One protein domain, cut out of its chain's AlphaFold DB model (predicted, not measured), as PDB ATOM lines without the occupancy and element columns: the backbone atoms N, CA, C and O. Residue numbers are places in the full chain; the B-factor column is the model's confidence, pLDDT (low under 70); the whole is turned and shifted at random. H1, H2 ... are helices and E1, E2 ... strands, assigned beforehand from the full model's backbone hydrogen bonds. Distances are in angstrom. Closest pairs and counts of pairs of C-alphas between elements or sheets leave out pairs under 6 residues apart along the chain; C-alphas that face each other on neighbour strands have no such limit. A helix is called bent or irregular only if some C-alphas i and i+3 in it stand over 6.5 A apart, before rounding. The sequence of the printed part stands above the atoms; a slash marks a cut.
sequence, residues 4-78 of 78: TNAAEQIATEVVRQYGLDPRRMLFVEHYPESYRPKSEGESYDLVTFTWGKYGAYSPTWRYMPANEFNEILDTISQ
ATOM      1  N   THR A   4     -23.047 -35.780  39.969       95.06
ATOM      2  CA  THR A   4     -22.507 -36.943  40.694       95.06
ATOM      3  C   THR A   4     -23.566 -37.683  41.509       95.06
ATOM      4  O   THR A   4     -23.681 -38.903  41.436       95.06
ATOM      5  N   ASN A   5     -24.420 -36.955  42.239       96.31
ATOM      6  CA  ASN A   5     -25.488 -37.574  43.034       96.31
ATOM      7  C   ASN A   5     -26.640 -38.123  42.175       96.31
ATOM      8  O   ASN A   5     -27.525 -38.782  42.714       96.31
ATOM      9  N   ALA A   6     -26.661 -37.814  40.878       97.38
ATOM     10  CA  ALA A   6     -27.652 -38.289  39.922       97.38
ATOM     11  C   ALA A   6     -27.079 -39.335  38.944       97.38
ATOM     12  O   ALA A   6     -27.762 -39.698  37.986       97.38
ATOM     13  N   ALA A   7     -25.842 -39.810  39.150       98.00
ATOM     14  CA  ALA A   7     -25.144 -40.681  38.203       98.00
ATOM     15  C   ALA A   7     -25.931 -41.964  37.876       98.00
ATOM     16  O   ALA A   7     -26.044 -42.334  36.709       98.00
ATOM     17  N   GLU A   8     -26.546 -42.603  38.878       98.00
ATOM     18  CA  GLU A   8     -27.381 -43.804  38.702       98.00
ATOM     19  C   GLU A   8     -28.591 -43.532  37.795       98.00
ATOM     20  O   GLU A   8     -28.880 -44.293  36.867       98.00
ATOM     21  N   GLN A   9     -29.294 -42.423  38.038       98.00
ATOM     22  CA  GLN A   9     -30.478 -42.031  37.284       98.00
ATOM     23  C   GLN A   9     -30.108 -41.632  35.855       98.00
ATOM     24  O   GLN A   9     -30.770 -42.063  34.917       98.00
ATOM     25  N   ILE A  10     -29.030 -40.863  35.673       98.12
ATOM     26  CA  ILE A  10     -28.549 -40.456  34.347       98.12
ATOM     27  C   ILE A  10     -28.139 -41.692  33.540       98.12
ATOM     28  O   ILE A  10     -28.608 -41.861  32.416       98.12
ATOM     29  N   ALA A  11     -27.322 -42.583  34.110       98.19
ATOM     30  CA  ALA A  11     -26.905 -43.820  33.452       98.19
ATOM     31  C   ALA A  11     -28.111 -44.688  33.060       98.19
ATOM     32  O   ALA A  11     -28.190 -45.171  31.928       98.19
ATOM     33  N   THR A  12     -29.075 -44.847  33.972       98.25
ATOM     34  CA  THR A  12     -30.313 -45.599  33.723       98.25
ATOM     35  C   THR A  12     -31.110 -45.004  32.571       98.25
ATOM     36  O   THR A  12     -31.528 -45.730  31.669       98.25
ATOM     37  N   GLU A  13     -31.308 -43.688  32.577       98.25
ATOM     38  CA  GLU A  13     -32.103 -43.010  31.559       98.25
ATOM     39  C   GLU A  13     -31.426 -43.010  30.191       98.25
ATOM     40  O   GLU A  13     -32.097 -43.272  29.199       98.25
ATOM     41  N   VAL A  14     -30.106 -42.831  30.115       97.75
ATOM     42  CA  VAL A  14     -29.362 -42.927  28.848       97.75
ATOM     43  C   VAL A  14     -29.478 -44.333  28.256       97.75
ATOM     44  O   VAL A  14     -29.850 -44.485  27.091       97.75
ATOM     45  N   VAL A  15     -29.237 -45.378  29.056       97.44
ATOM     46  CA  VAL A  15     -29.376 -46.771  28.601       97.44
ATOM     47  C   VAL A  15     -30.800 -47.053  28.118       97.44
ATOM     48  O   VAL A  15     -30.985 -47.624  27.043       97.44
ATOM     49  N   ARG A  16     -31.809 -46.611  28.875       97.31
ATOM     50  CA  ARG A  16     -33.227 -46.811  28.554       97.31
ATOM     51  C   ARG A  16     -33.653 -46.057  27.297       97.31
ATOM     52  O   ARG A  16     -34.332 -46.631  26.451       97.31
ATOM     53  N   GLN A  17     -33.282 -44.785  27.184       98.12
ATOM     54  CA  GLN A  17     -33.706 -43.896  26.104       98.12
ATOM     55  C   GLN A  17     -33.128 -44.320  24.754       98.12
ATOM     56  O   GLN A  17     -33.827 -44.239  23.746       98.12
ATOM     57  N   TYR A  18     -31.878 -44.786  24.735       96.94
ATOM     58  CA  TYR A  18     -31.176 -45.156  23.504       96.94
ATOM     59  C   TYR A  18     -31.108 -46.671  23.263       96.94
ATOM     60  O   TYR A  18     -30.545 -47.100  22.260       96.94
ATOM     61  N   GLY A  19     -31.684 -47.489  24.152       96.25
ATOM     62  CA  GLY A  19     -31.693 -48.949  24.020       96.25
ATOM     63  C   GLY A  19     -30.291 -49.568  24.044       96.25
ATOM     64  O   GLY A  19     -30.028 -50.520  23.310       96.25
ATOM     65  N   LEU A  20     -29.379 -49.002  24.840       95.94
ATOM     66  CA  LEU A  20     -27.988 -49.455  24.910       95.94
ATOM     67  C   LEU A  20     -27.870 -50.754  25.717       95.94
ATOM     68  O   LEU A  20     -28.633 -50.996  26.650       95.94
ATOM     69  N   ASP A  21     -26.865 -51.572  25.405       95.31
ATOM     70  CA  ASP A  21     -26.437 -52.618  26.334       95.31
ATOM     71  C   ASP A  21     -25.656 -51.948  27.481       95.31
ATOM     72  O   ASP A  21     -24.591 -51.375  27.219       95.31
ATOM     73  N   PRO A  22     -26.127 -52.013  28.744       95.19
ATOM     74  CA  PRO A  22     -25.432 -51.396  29.872       95.19
ATOM     75  C   PRO A  22     -24.003 -51.921  30.067       95.19
ATOM     76  O   PRO A  22     -23.167 -51.220  30.629       95.19
ATOM     77  N   ARG A  23     -23.688 -53.132  29.581       92.12
ATOM     78  CA  ARG A  23     -22.335 -53.712  29.635       92.12
ATOM     79  C   ARG A  23     -21.382 -53.121  28.598       92.12
ATOM     80  O   ARG A  23     -20.184 -53.374  28.664       92.12
ATOM     81  N   ARG A  24     -21.909 -52.374  27.627       91.75
ATOM     82  CA  ARG A  24     -21.156 -51.740  26.537       91.75
ATOM     83  C   ARG A  24     -21.108 -50.217  26.675       91.75
ATOM     84  O   ARG A  24     -20.711 -49.540  25.733       91.75
ATOM     85  N   MET A  25     -21.519 -49.687  27.826       92.19
ATOM     86  CA  MET A  25     -21.485 -48.262  28.136       92.19
ATOM     87  C   MET A  25     -20.353 -47.961  29.120       92.19
ATOM     88  O   MET A  25     -20.246 -48.602  30.165       92.19
ATOM     89  N   LEU A  26     -19.549 -46.945  28.809       94.94
ATOM     90  CA  LEU A  26     -18.636 -46.311  29.757       94.94
ATOM     91  C   LEU A  26     -19.267 -45.008  30.251       94.94
ATOM     92  O   LEU A  26     -19.752 -44.214  29.447       94.94
ATOM     93  N   PHE A  27     -19.252 -44.790  31.565       97.06
ATOM     94  CA  PHE A  27     -19.659 -43.531  32.182       97.06
ATOM     95  C   PHE A  27     -18.428 -42.908  32.834       97.06
ATOM     96  O   PHE A  27     -17.871 -43.469  33.777       97.06
ATOM     97  N   VAL A  28     -17.989 -41.770  32.309       97.00
ATOM     98  CA  VAL A  28     -16.816 -41.047  32.805       97.00
ATOM     99  C   VAL A  28     -17.285 -39.692  33.304       97.00
ATOM    100  O   VAL A  28     -17.920 -38.941  32.563       97.00
ATOM    101  N   GLU A  29     -16.978 -39.379  34.558       96.38
ATOM    102  CA  GLU A  29     -17.146 -38.029  35.081       96.38
ATOM    103  C   GLU A  29     -15.881 -37.221  34.839       96.38
ATOM    104  O   GLU A  29     -14.778 -37.647  35.179       96.38
ATOM    105  N   HIS A  30     -16.058 -36.042  34.253       94.94
ATOM    106  CA  HIS A  30     -14.989 -35.089  34.001       94.94
ATOM    107  C   HIS A  30     -15.130 -33.904  34.947       94.94
ATOM    108  O   HIS A  30     -16.164 -33.235  34.983       94.94
ATOM    109  N   TYR A  31     -14.066 -33.637  35.695       93.06
ATOM    110  CA  TYR A  31     -13.970 -32.506  36.598       93.06
ATOM    111  C   TYR A  31     -12.901 -31.542  36.075       93.06
ATOM    112  O   TYR A  31     -11.715 -31.736  36.366       93.06
ATOM    113  N   PRO A  32     -13.285 -30.516  35.297       92.00
ATOM    114  CA  PRO A  32     -12.319 -29.605  34.705       92.00
ATOM    115  C   PRO A  32     -11.715 -28.694  35.776       92.00
ATOM    116  O   PRO A  32     -12.354 -28.363  36.779       92.00
ATOM    117  N   GLU A  33     -10.493 -28.231  35.520       91.69
ATOM    118  CA  GLU A  33      -9.733 -27.384  36.446       91.69
ATOM    119  C   GLU A  33     -10.509 -26.121  36.867       91.69
ATOM    120  O   GLU A  33     -10.419 -25.684  38.011       91.69
ATOM    121  N   SER A  34     -11.342 -25.560  35.982       90.88
ATOM    122  CA  SER A  34     -12.155 -24.366  36.259       90.88
ATOM    123  C   SER A  34     -13.153 -24.532  37.411       90.88
ATOM    124  O   SER A  34     -13.562 -23.531  38.003       90.88
ATOM    125  N   TYR A  35     -13.538 -25.769  37.739       85.31
ATOM    126  CA  TYR A  35     -14.457 -26.091  38.833       85.31
ATOM    127  C   TYR A  35     -13.757 -26.730  40.039       85.31
ATOM    128  O   TYR A  35     -14.436 -27.128  40.988       85.31
ATOM    129  N   ARG A  36     -12.419 -26.814  40.037       86.56
ATOM    130  CA  ARG A  36     -11.625 -27.411  41.118       86.56
ATOM    131  C   ARG A  36     -10.620 -26.417  41.707       86.56
ATOM    132  O   ARG A  36     -10.237 -25.444  41.057       86.56
ATOM    133  N   PRO A  37     -10.162 -26.628  42.954       87.00
ATOM    134  CA  PRO A  37      -8.999 -25.914  43.461       87.00
ATOM    135  C   PRO A  37      -7.796 -26.118  42.527       87.00
ATOM    136  O   PRO A  37      -7.515 -27.245  42.131       87.00
ATOM    137  N   LYS A  38      -7.040 -25.051  42.226       77.31
ATOM    138  CA  LYS A  38      -5.869 -25.110  41.321       77.31
ATOM    139  C   LYS A  38      -4.855 -26.205  41.673       77.31
ATOM    140  O   LYS A  38      -4.163 -26.705  40.800       77.31
ATOM    141  N   SER A  39      -4.743 -26.562  42.951       84.56
ATOM    142  CA  SER A  39      -3.841 -27.615  43.428       84.56
ATOM    143  C   SER A  39      -4.259 -29.032  43.027       84.56
ATOM    144  O   SER A  39      -3.440 -29.937  43.126       84.56
ATOM    145  N   GLU A  40      -5.515 -29.240  42.630       82.94
ATOM    146  CA  GLU A  40      -6.054 -30.558  42.271       82.94
ATOM    147  C   GLU A  40      -6.012 -30.832  40.763       82.94
ATOM    148  O   GLU A  40      -6.055 -31.993  40.368       82.94
ATOM    149  N   GLY A  41      -5.889 -29.789  39.933       88.81
ATOM    150  CA  GLY A  41      -5.880 -29.916  38.474       88.81
ATOM    151  C   GLY A  41      -7.195 -30.456  37.901       88.81
ATOM    152  O   GLY A  41      -8.229 -30.459  38.562       88.81
ATOM    153  N   GLU A  42      -7.160 -30.889  36.643       92.06
ATOM    154  CA  GLU A  42      -8.241 -31.636  35.993       92.06
ATOM    155  C   GLU A  42      -8.215 -33.113  36.414       92.06
ATOM    156  O   GLU A  42      -7.149 -33.691  36.634       92.06
ATOM    157  N   SER A  43      -9.387 -33.746  36.507       93.62
ATOM    158  CA  SER A  43      -9.488 -35.167  36.847       93.62
ATOM    159  C   SER A  43     -10.643 -35.840  36.129       93.62
ATOM    160  O   SER A  43     -11.669 -35.215  35.845       93.62
ATOM    161  N   TYR A  44     -10.496 -37.146  35.941       96.50
ATOM    162  CA  TYR A  44     -11.522 -38.023  35.406       96.50
ATOM    163  C   TYR A  44     -11.762 -39.166  36.383       96.50
ATOM    164  O   TYR A  44     -10.817 -39.675  36.987       96.50
ATOM    165  N   ASP A  45     -13.015 -39.585  36.510       97.31
ATOM    166  CA  ASP A  45     -13.375 -40.791  37.244       97.31
ATOM    167  C   ASP A  45     -14.167 -41.730  36.340       97.31
ATOM    168  O   ASP A  45     -15.161 -41.336  35.724       97.31
ATOM    169  N   LEU A  46     -13.749 -42.997  36.292       97.69
ATOM    170  CA  LEU A  46     -14.586 -44.059  35.757       97.69
ATOM    171  C   LEU A  46     -15.666 -44.383  36.785       97.69
ATOM    172  O   LEU A  46     -15.348 -44.822  37.893       97.69
ATOM    173  N   VAL A  47     -16.927 -44.232  36.394       98.12
ATOM    174  CA  VAL A  47     -18.064 -44.617  37.227       98.12
ATOM    175  C   VAL A  47     -18.592 -45.961  36.751       98.12
ATOM    176  O   VAL A  47     -19.075 -46.110  35.627       98.12
ATOM    177  N   THR A  48     -18.499 -46.962  37.619       97.94
ATOM    178  CA  THR A  48     -19.070 -48.293  37.376       97.94
ATOM    179  C   THR A  48     -20.328 -48.488  38.202       97.94
ATOM    180  O   THR A  48     -20.379 -48.051  39.350       97.94
ATOM    181  N   PHE A  49     -21.312 -49.191  37.643       98.12
ATOM    182  CA  PHE A  49     -22.591 -49.460  38.295       98.12
ATOM    183  C   PHE A  49     -22.857 -50.956  38.386       98.12
ATOM    184  O   PHE A  49     -22.473 -51.729  37.504       98.12
ATOM    185  N   THR A  50     -23.614 -51.349  39.404       97.94
ATOM    186  CA  THR A  50     -24.337 -52.617  39.369       97.94
ATOM    187  C   THR A  50     -25.655 -52.409  38.625       97.94
ATOM    188  O   THR A  50     -26.321 -51.394  38.809       97.94
ATOM    189  N   TRP A  51     -26.043 -53.355  37.769       97.19
ATOM    190  CA  TRP A  51     -27.262 -53.252  36.961       97.19
ATOM    191  C   TRP A  51     -28.305 -54.267  37.414       97.19
ATOM    192  O   TRP A  51     -28.047 -55.472  37.433       97.19
ATOM    193  N   GLY A  52     -29.489 -53.774  37.771       95.62
ATOM    194  CA  GLY A  52     -30.614 -54.583  38.232       95.62
ATOM    195  C   GLY A  52     -31.895 -54.306  37.453       95.62
ATOM    196  O   GLY A  52     -31.912 -53.576  36.464       95.62
ATOM    197  N   LYS A  53     -33.009 -54.865  37.938       94.44
ATOM    198  CA  LYS A  53     -34.340 -54.723  37.317       94.44
ATOM    199  C   LYS A  53     -34.777 -53.261  37.126       94.44
ATOM    200  O   LYS A  53     -35.529 -52.978  36.200       94.44
ATOM    201  N   TYR A  54     -34.349 -52.368  38.017       95.06
ATOM    202  CA  TYR A  54     -34.787 -50.970  38.054       95.06
ATOM    203  C   TYR A  54     -33.763 -49.980  37.481       95.06
ATOM    204  O   TYR A  54     -34.017 -48.782  37.523       95.06
ATOM    205  N   GLY A  55     -32.641 -50.465  36.936       96.88
ATOM    206  CA  GLY A  55     -31.574 -49.622  36.395       96.88
ATOM    207  C   GLY A  55     -30.232 -49.814  37.096       96.88
ATOM    208  O   GLY A  55     -29.990 -50.840  37.743       96.88
ATOM    209  N   ALA A  56     -29.361 -48.827  36.911       98.06
ATOM    210  CA  ALA A  56     -28.068 -48.724  37.568       98.06
ATOM    211  C   ALA A  56     -28.239 -48.419  39.061       98.06
ATOM    212  O   ALA A  56     -29.106 -47.636  39.446       98.06
ATOM    213  N   TYR A  57     -27.394 -49.023  39.890       98.06
ATOM    214  CA  TYR A  57     -27.292 -48.730  41.313       98.06
ATOM    215  C   TYR A  57     -25.878 -49.003  41.847       98.06
ATOM    216  O   TYR A  57     -25.067 -49.652  41.179       98.06
ATOM    217  N   SER A  58     -25.589 -48.542  43.066       97.62
ATOM    218  CA  SER A  58     -24.299 -48.733  43.752       97.62
ATOM    219  C   SER A  58     -23.103 -48.260  42.909       97.62
ATOM    220  O   SER A  58     -22.237 -49.070  42.560       97.62
ATOM    221  N   PRO A  59     -23.049 -46.962  42.551       98.00
ATOM    222  CA  PRO A  59     -21.957 -46.405  41.775       98.00
ATOM    223  C   PRO A  59     -20.649 -46.503  42.555       98.00
ATOM    224  O   PRO A  59     -20.599 -46.295  43.768       98.00
ATOM    225  N   THR A  60     -19.581 -46.823  41.837       98.06
ATOM    226  CA  THR A  60     -18.215 -46.807  42.358       98.06
ATOM    227  C   THR A  60     -17.367 -45.947  41.441       98.06
ATOM    228  O   THR A  60     -17.329 -46.192  40.234       98.06
ATOM    229  N   TRP A  61     -16.693 -44.960  42.027       97.88
ATOM    230  CA  TRP A  61     -15.763 -44.077  41.337       97.88
ATOM    231  C   TRP A  61     -14.356 -44.631  41.463       97.88
ATOM    232  O   TRP A  61     -13.893 -44.958  42.560       97.88
ATOM    233  N   ARG A  62     -13.670 -44.716  40.331       97.50
ATOM    234  CA  ARG A  62     -12.244 -44.999  40.271       97.50
ATOM    235  C   ARG A  62     -11.567 -43.870  39.516       97.50
ATOM    236  O   ARG A  62     -11.903 -43.643  38.356       97.50
ATOM    237  N   TYR A  63     -10.554 -43.276  40.141       96.56
ATOM    238  CA  TYR A  63      -9.669 -42.333  39.468       96.56
ATOM    239  C   TYR A  63      -9.151 -42.914  38.150       96.56
ATOM    240  O   TYR A  63      -8.602 -44.024  38.110       96.56
ATOM    241  N   MET A  64      -9.356 -42.152  37.082       96.69
ATOM    242  CA  MET A  64      -8.877 -42.441  35.743       96.69
ATOM    243  C   MET A  64      -7.855 -41.362  35.357       96.69
ATOM    244  O   MET A  64      -8.212 -40.191  35.211       96.69
ATOM    245  N   PRO A  65      -6.575 -41.722  35.187       94.69
ATOM    246  CA  PRO A  65      -5.577 -40.817  34.639       94.69
ATOM    247  C   PRO A  65      -5.975 -40.296  33.251       94.69
ATOM    248  O   PRO A  65      -6.547 -41.027  32.442       94.69
ATOM    249  N   ALA A  66      -5.608 -39.054  32.932       92.94
ATOM    250  CA  ALA A  66      -5.940 -38.445  31.640       92.94
ATOM    251  C   ALA A  66      -5.389 -39.233  30.433       92.94
ATOM    252  O   ALA A  66      -6.022 -39.271  29.382       92.94
ATOM    253  N   ASN A  67      -4.234 -39.896  30.569       95.25
ATOM    254  CA  ASN A  67      -3.703 -40.751  29.504       95.25
ATOM    255  C   ASN A  67      -4.576 -41.993  29.265       95.25
ATOM    256  O   ASN A  67      -4.809 -42.328  28.112       95.25
ATOM    257  N   GLU A  68      -5.118 -42.613  30.322       95.12
ATOM    258  CA  GLU A  68      -6.061 -43.735  30.188       95.12
ATOM    259  C   GLU A  68      -7.336 -43.284  29.455       95.12
ATOM    260  O   GLU A  68      -7.815 -43.967  28.552       95.12
ATOM    261  N   PHE A  69      -7.857 -42.097  29.784       93.62
ATOM    262  CA  PHE A  69      -9.012 -41.524  29.092       93.62
ATOM    263  C   PHE A  69      -8.742 -41.291  27.595       93.62
ATOM    264  O   PHE A  69      -9.558 -41.670  26.754       93.62
ATOM    265  N   ASN A  70      -7.585 -40.718  27.253       93.25
ATOM    266  CA  ASN A  70      -7.206 -40.472  25.860       93.25
ATOM    267  C   ASN A  70      -7.041 -41.777  25.065       93.25
ATOM    268  O   ASN A  70      -7.535 -41.870  23.945       93.25
ATOM    269  N   GLU A  71      -6.436 -42.811  25.656       95.25
ATOM    270  CA  GLU A  71      -6.306 -44.132  25.023       95.25
ATOM    271  C   GLU A  71      -7.676 -44.759  24.703       95.25
ATOM    272  O   GLU A  71      -7.857 -45.372  23.645       95.25
ATOM    273  N   ILE A  72      -8.670 -44.576  25.581       93.38
ATOM    274  CA  ILE A  72     -10.051 -45.012  25.325       93.38
ATOM    275  C   ILE A  72     -10.638 -44.257  24.131       93.38
ATOM    276  O   ILE A  72     -11.212 -44.892  23.244       93.38
ATOM    277  N   LEU A  73     -10.495 -42.927  24.092       91.81
ATOM    278  CA  LEU A  73     -11.006 -42.104  22.992       91.81
ATOM    279  C   LEU A  73     -10.383 -42.491  21.646       91.81
ATOM    280  O   LEU A  73     -11.109 -42.630  20.657       91.81
ATOM    281  N   ASP A  74      -9.075 -42.730  21.620       95.38
ATOM    282  CA  ASP A  74      -8.371 -43.170  20.417       95.38
ATOM    283  C   ASP A  74      -8.876 -44.539  19.946       95.38
ATOM    284  O   ASP A  74      -9.033 -44.767  18.748       95.38
ATOM    285  N   THR A  75      -9.197 -45.436  20.883       93.69
ATOM    286  CA  THR A  75      -9.694 -46.785  20.577       93.69
ATOM    287  C   THR A  75     -11.108 -46.777  19.992       93.69
ATOM    288  O   THR A  75     -11.404 -47.574  19.105       93.69
ATOM    289  N   ILE A  76     -11.998 -45.902  20.472       89.62
ATOM    290  CA  ILE A  76     -13.395 -45.842  19.996       89.62
ATOM    291  C   ILE A  76     -13.581 -44.999  18.726       89.62
ATOM    292  O   ILE A  76     -14.656 -45.041  18.133       89.62
ATOM    293  N   SER A  77     -12.574 -44.207  18.339       85.81
ATOM    294  CA  SER A  77     -12.628 -43.325  17.161       85.81
ATOM    295  C   SER A  77     -12.093 -43.976  15.877       85.81
ATOM    296  O   SER A  77     -12.105 -43.333  14.826       85.81
ATOM    297  N   GLN A  78     -11.607 -45.221  15.962       67.19
ATOM    298  CA  GLN A  78     -11.195 -46.049  14.820       67.19
ATOM    299  C   GLN A  78     -12.379 -46.810  14.222       67.19
ATOM    300  O   GLN A  78     -12.393 -46.956  12.979       67.19
TER     301      GLN A  78
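Overview. This is residues 4 to 78 of the 78 residues of an uncharacterized protein of Spirosoma sp. HMF4905 (UniProt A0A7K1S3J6). A three-stranded sheet, only just strongly twisted, has H1 packed across one face, making two layers; H2 only grazes the sheet, and residues 73 to 78 stick out. The 75 printed residues, with two named helices and three strands ordered H1 E1 E2 E3 H2, are of mixed class. The sheet E1 E2 E3 is a meander, each strand the antiparallel neighbour of the one before. The whole is only just loose, close to compact, with radius of gyration of the C-alphas 13.7 A, and spans 41 by 33 by 18 A.

Along the chain. E1 is residues 27 to 31, E2 43 to 52, 28.7 A long, and E3 55 to 64, 23.8 A, bending by 70 degrees at residue 58. H1, residues 4 to 18, 20.9 A, begins with C-alpha 4 at (-22.507, -36.943, 40.694) and is irregular: C-alphas 5 and 8 are 7.8 A apart. H2, residues 66 to 76, ends with C-alpha 76 at (-13.395, -45.842, 19.996).

Arrangement. Within hydrogen-bond range are N 29 and O 45 of E1 and E2, 2.9 A, and N 48 and O 60 of E2 and E3, 3.0 A; both pairs are hairpins. H1 lies over E2 at a height over the sheet of 5.2 A, only just across the strands, at 61 degrees to E2 on the local plane. The closest C-alphas of H1 and E3 are Thr 12 and Gly 55, 5.0 A. The closest of E2 and H2 are Tyr 44 and Ala 66, 6.7 A. H1 and H2 are apart. Every O i to N i+4 pair is within hydrogen-bond range in H2, 9 of 11 in H1.

Size, cuts and confidence. The C-alphas farthest apart, Lys 38 and Lys 53, are 41.3 A apart. The printed part has no cut; the link E1 to E2 is long. Residue 78 alone has pLDDT under 70.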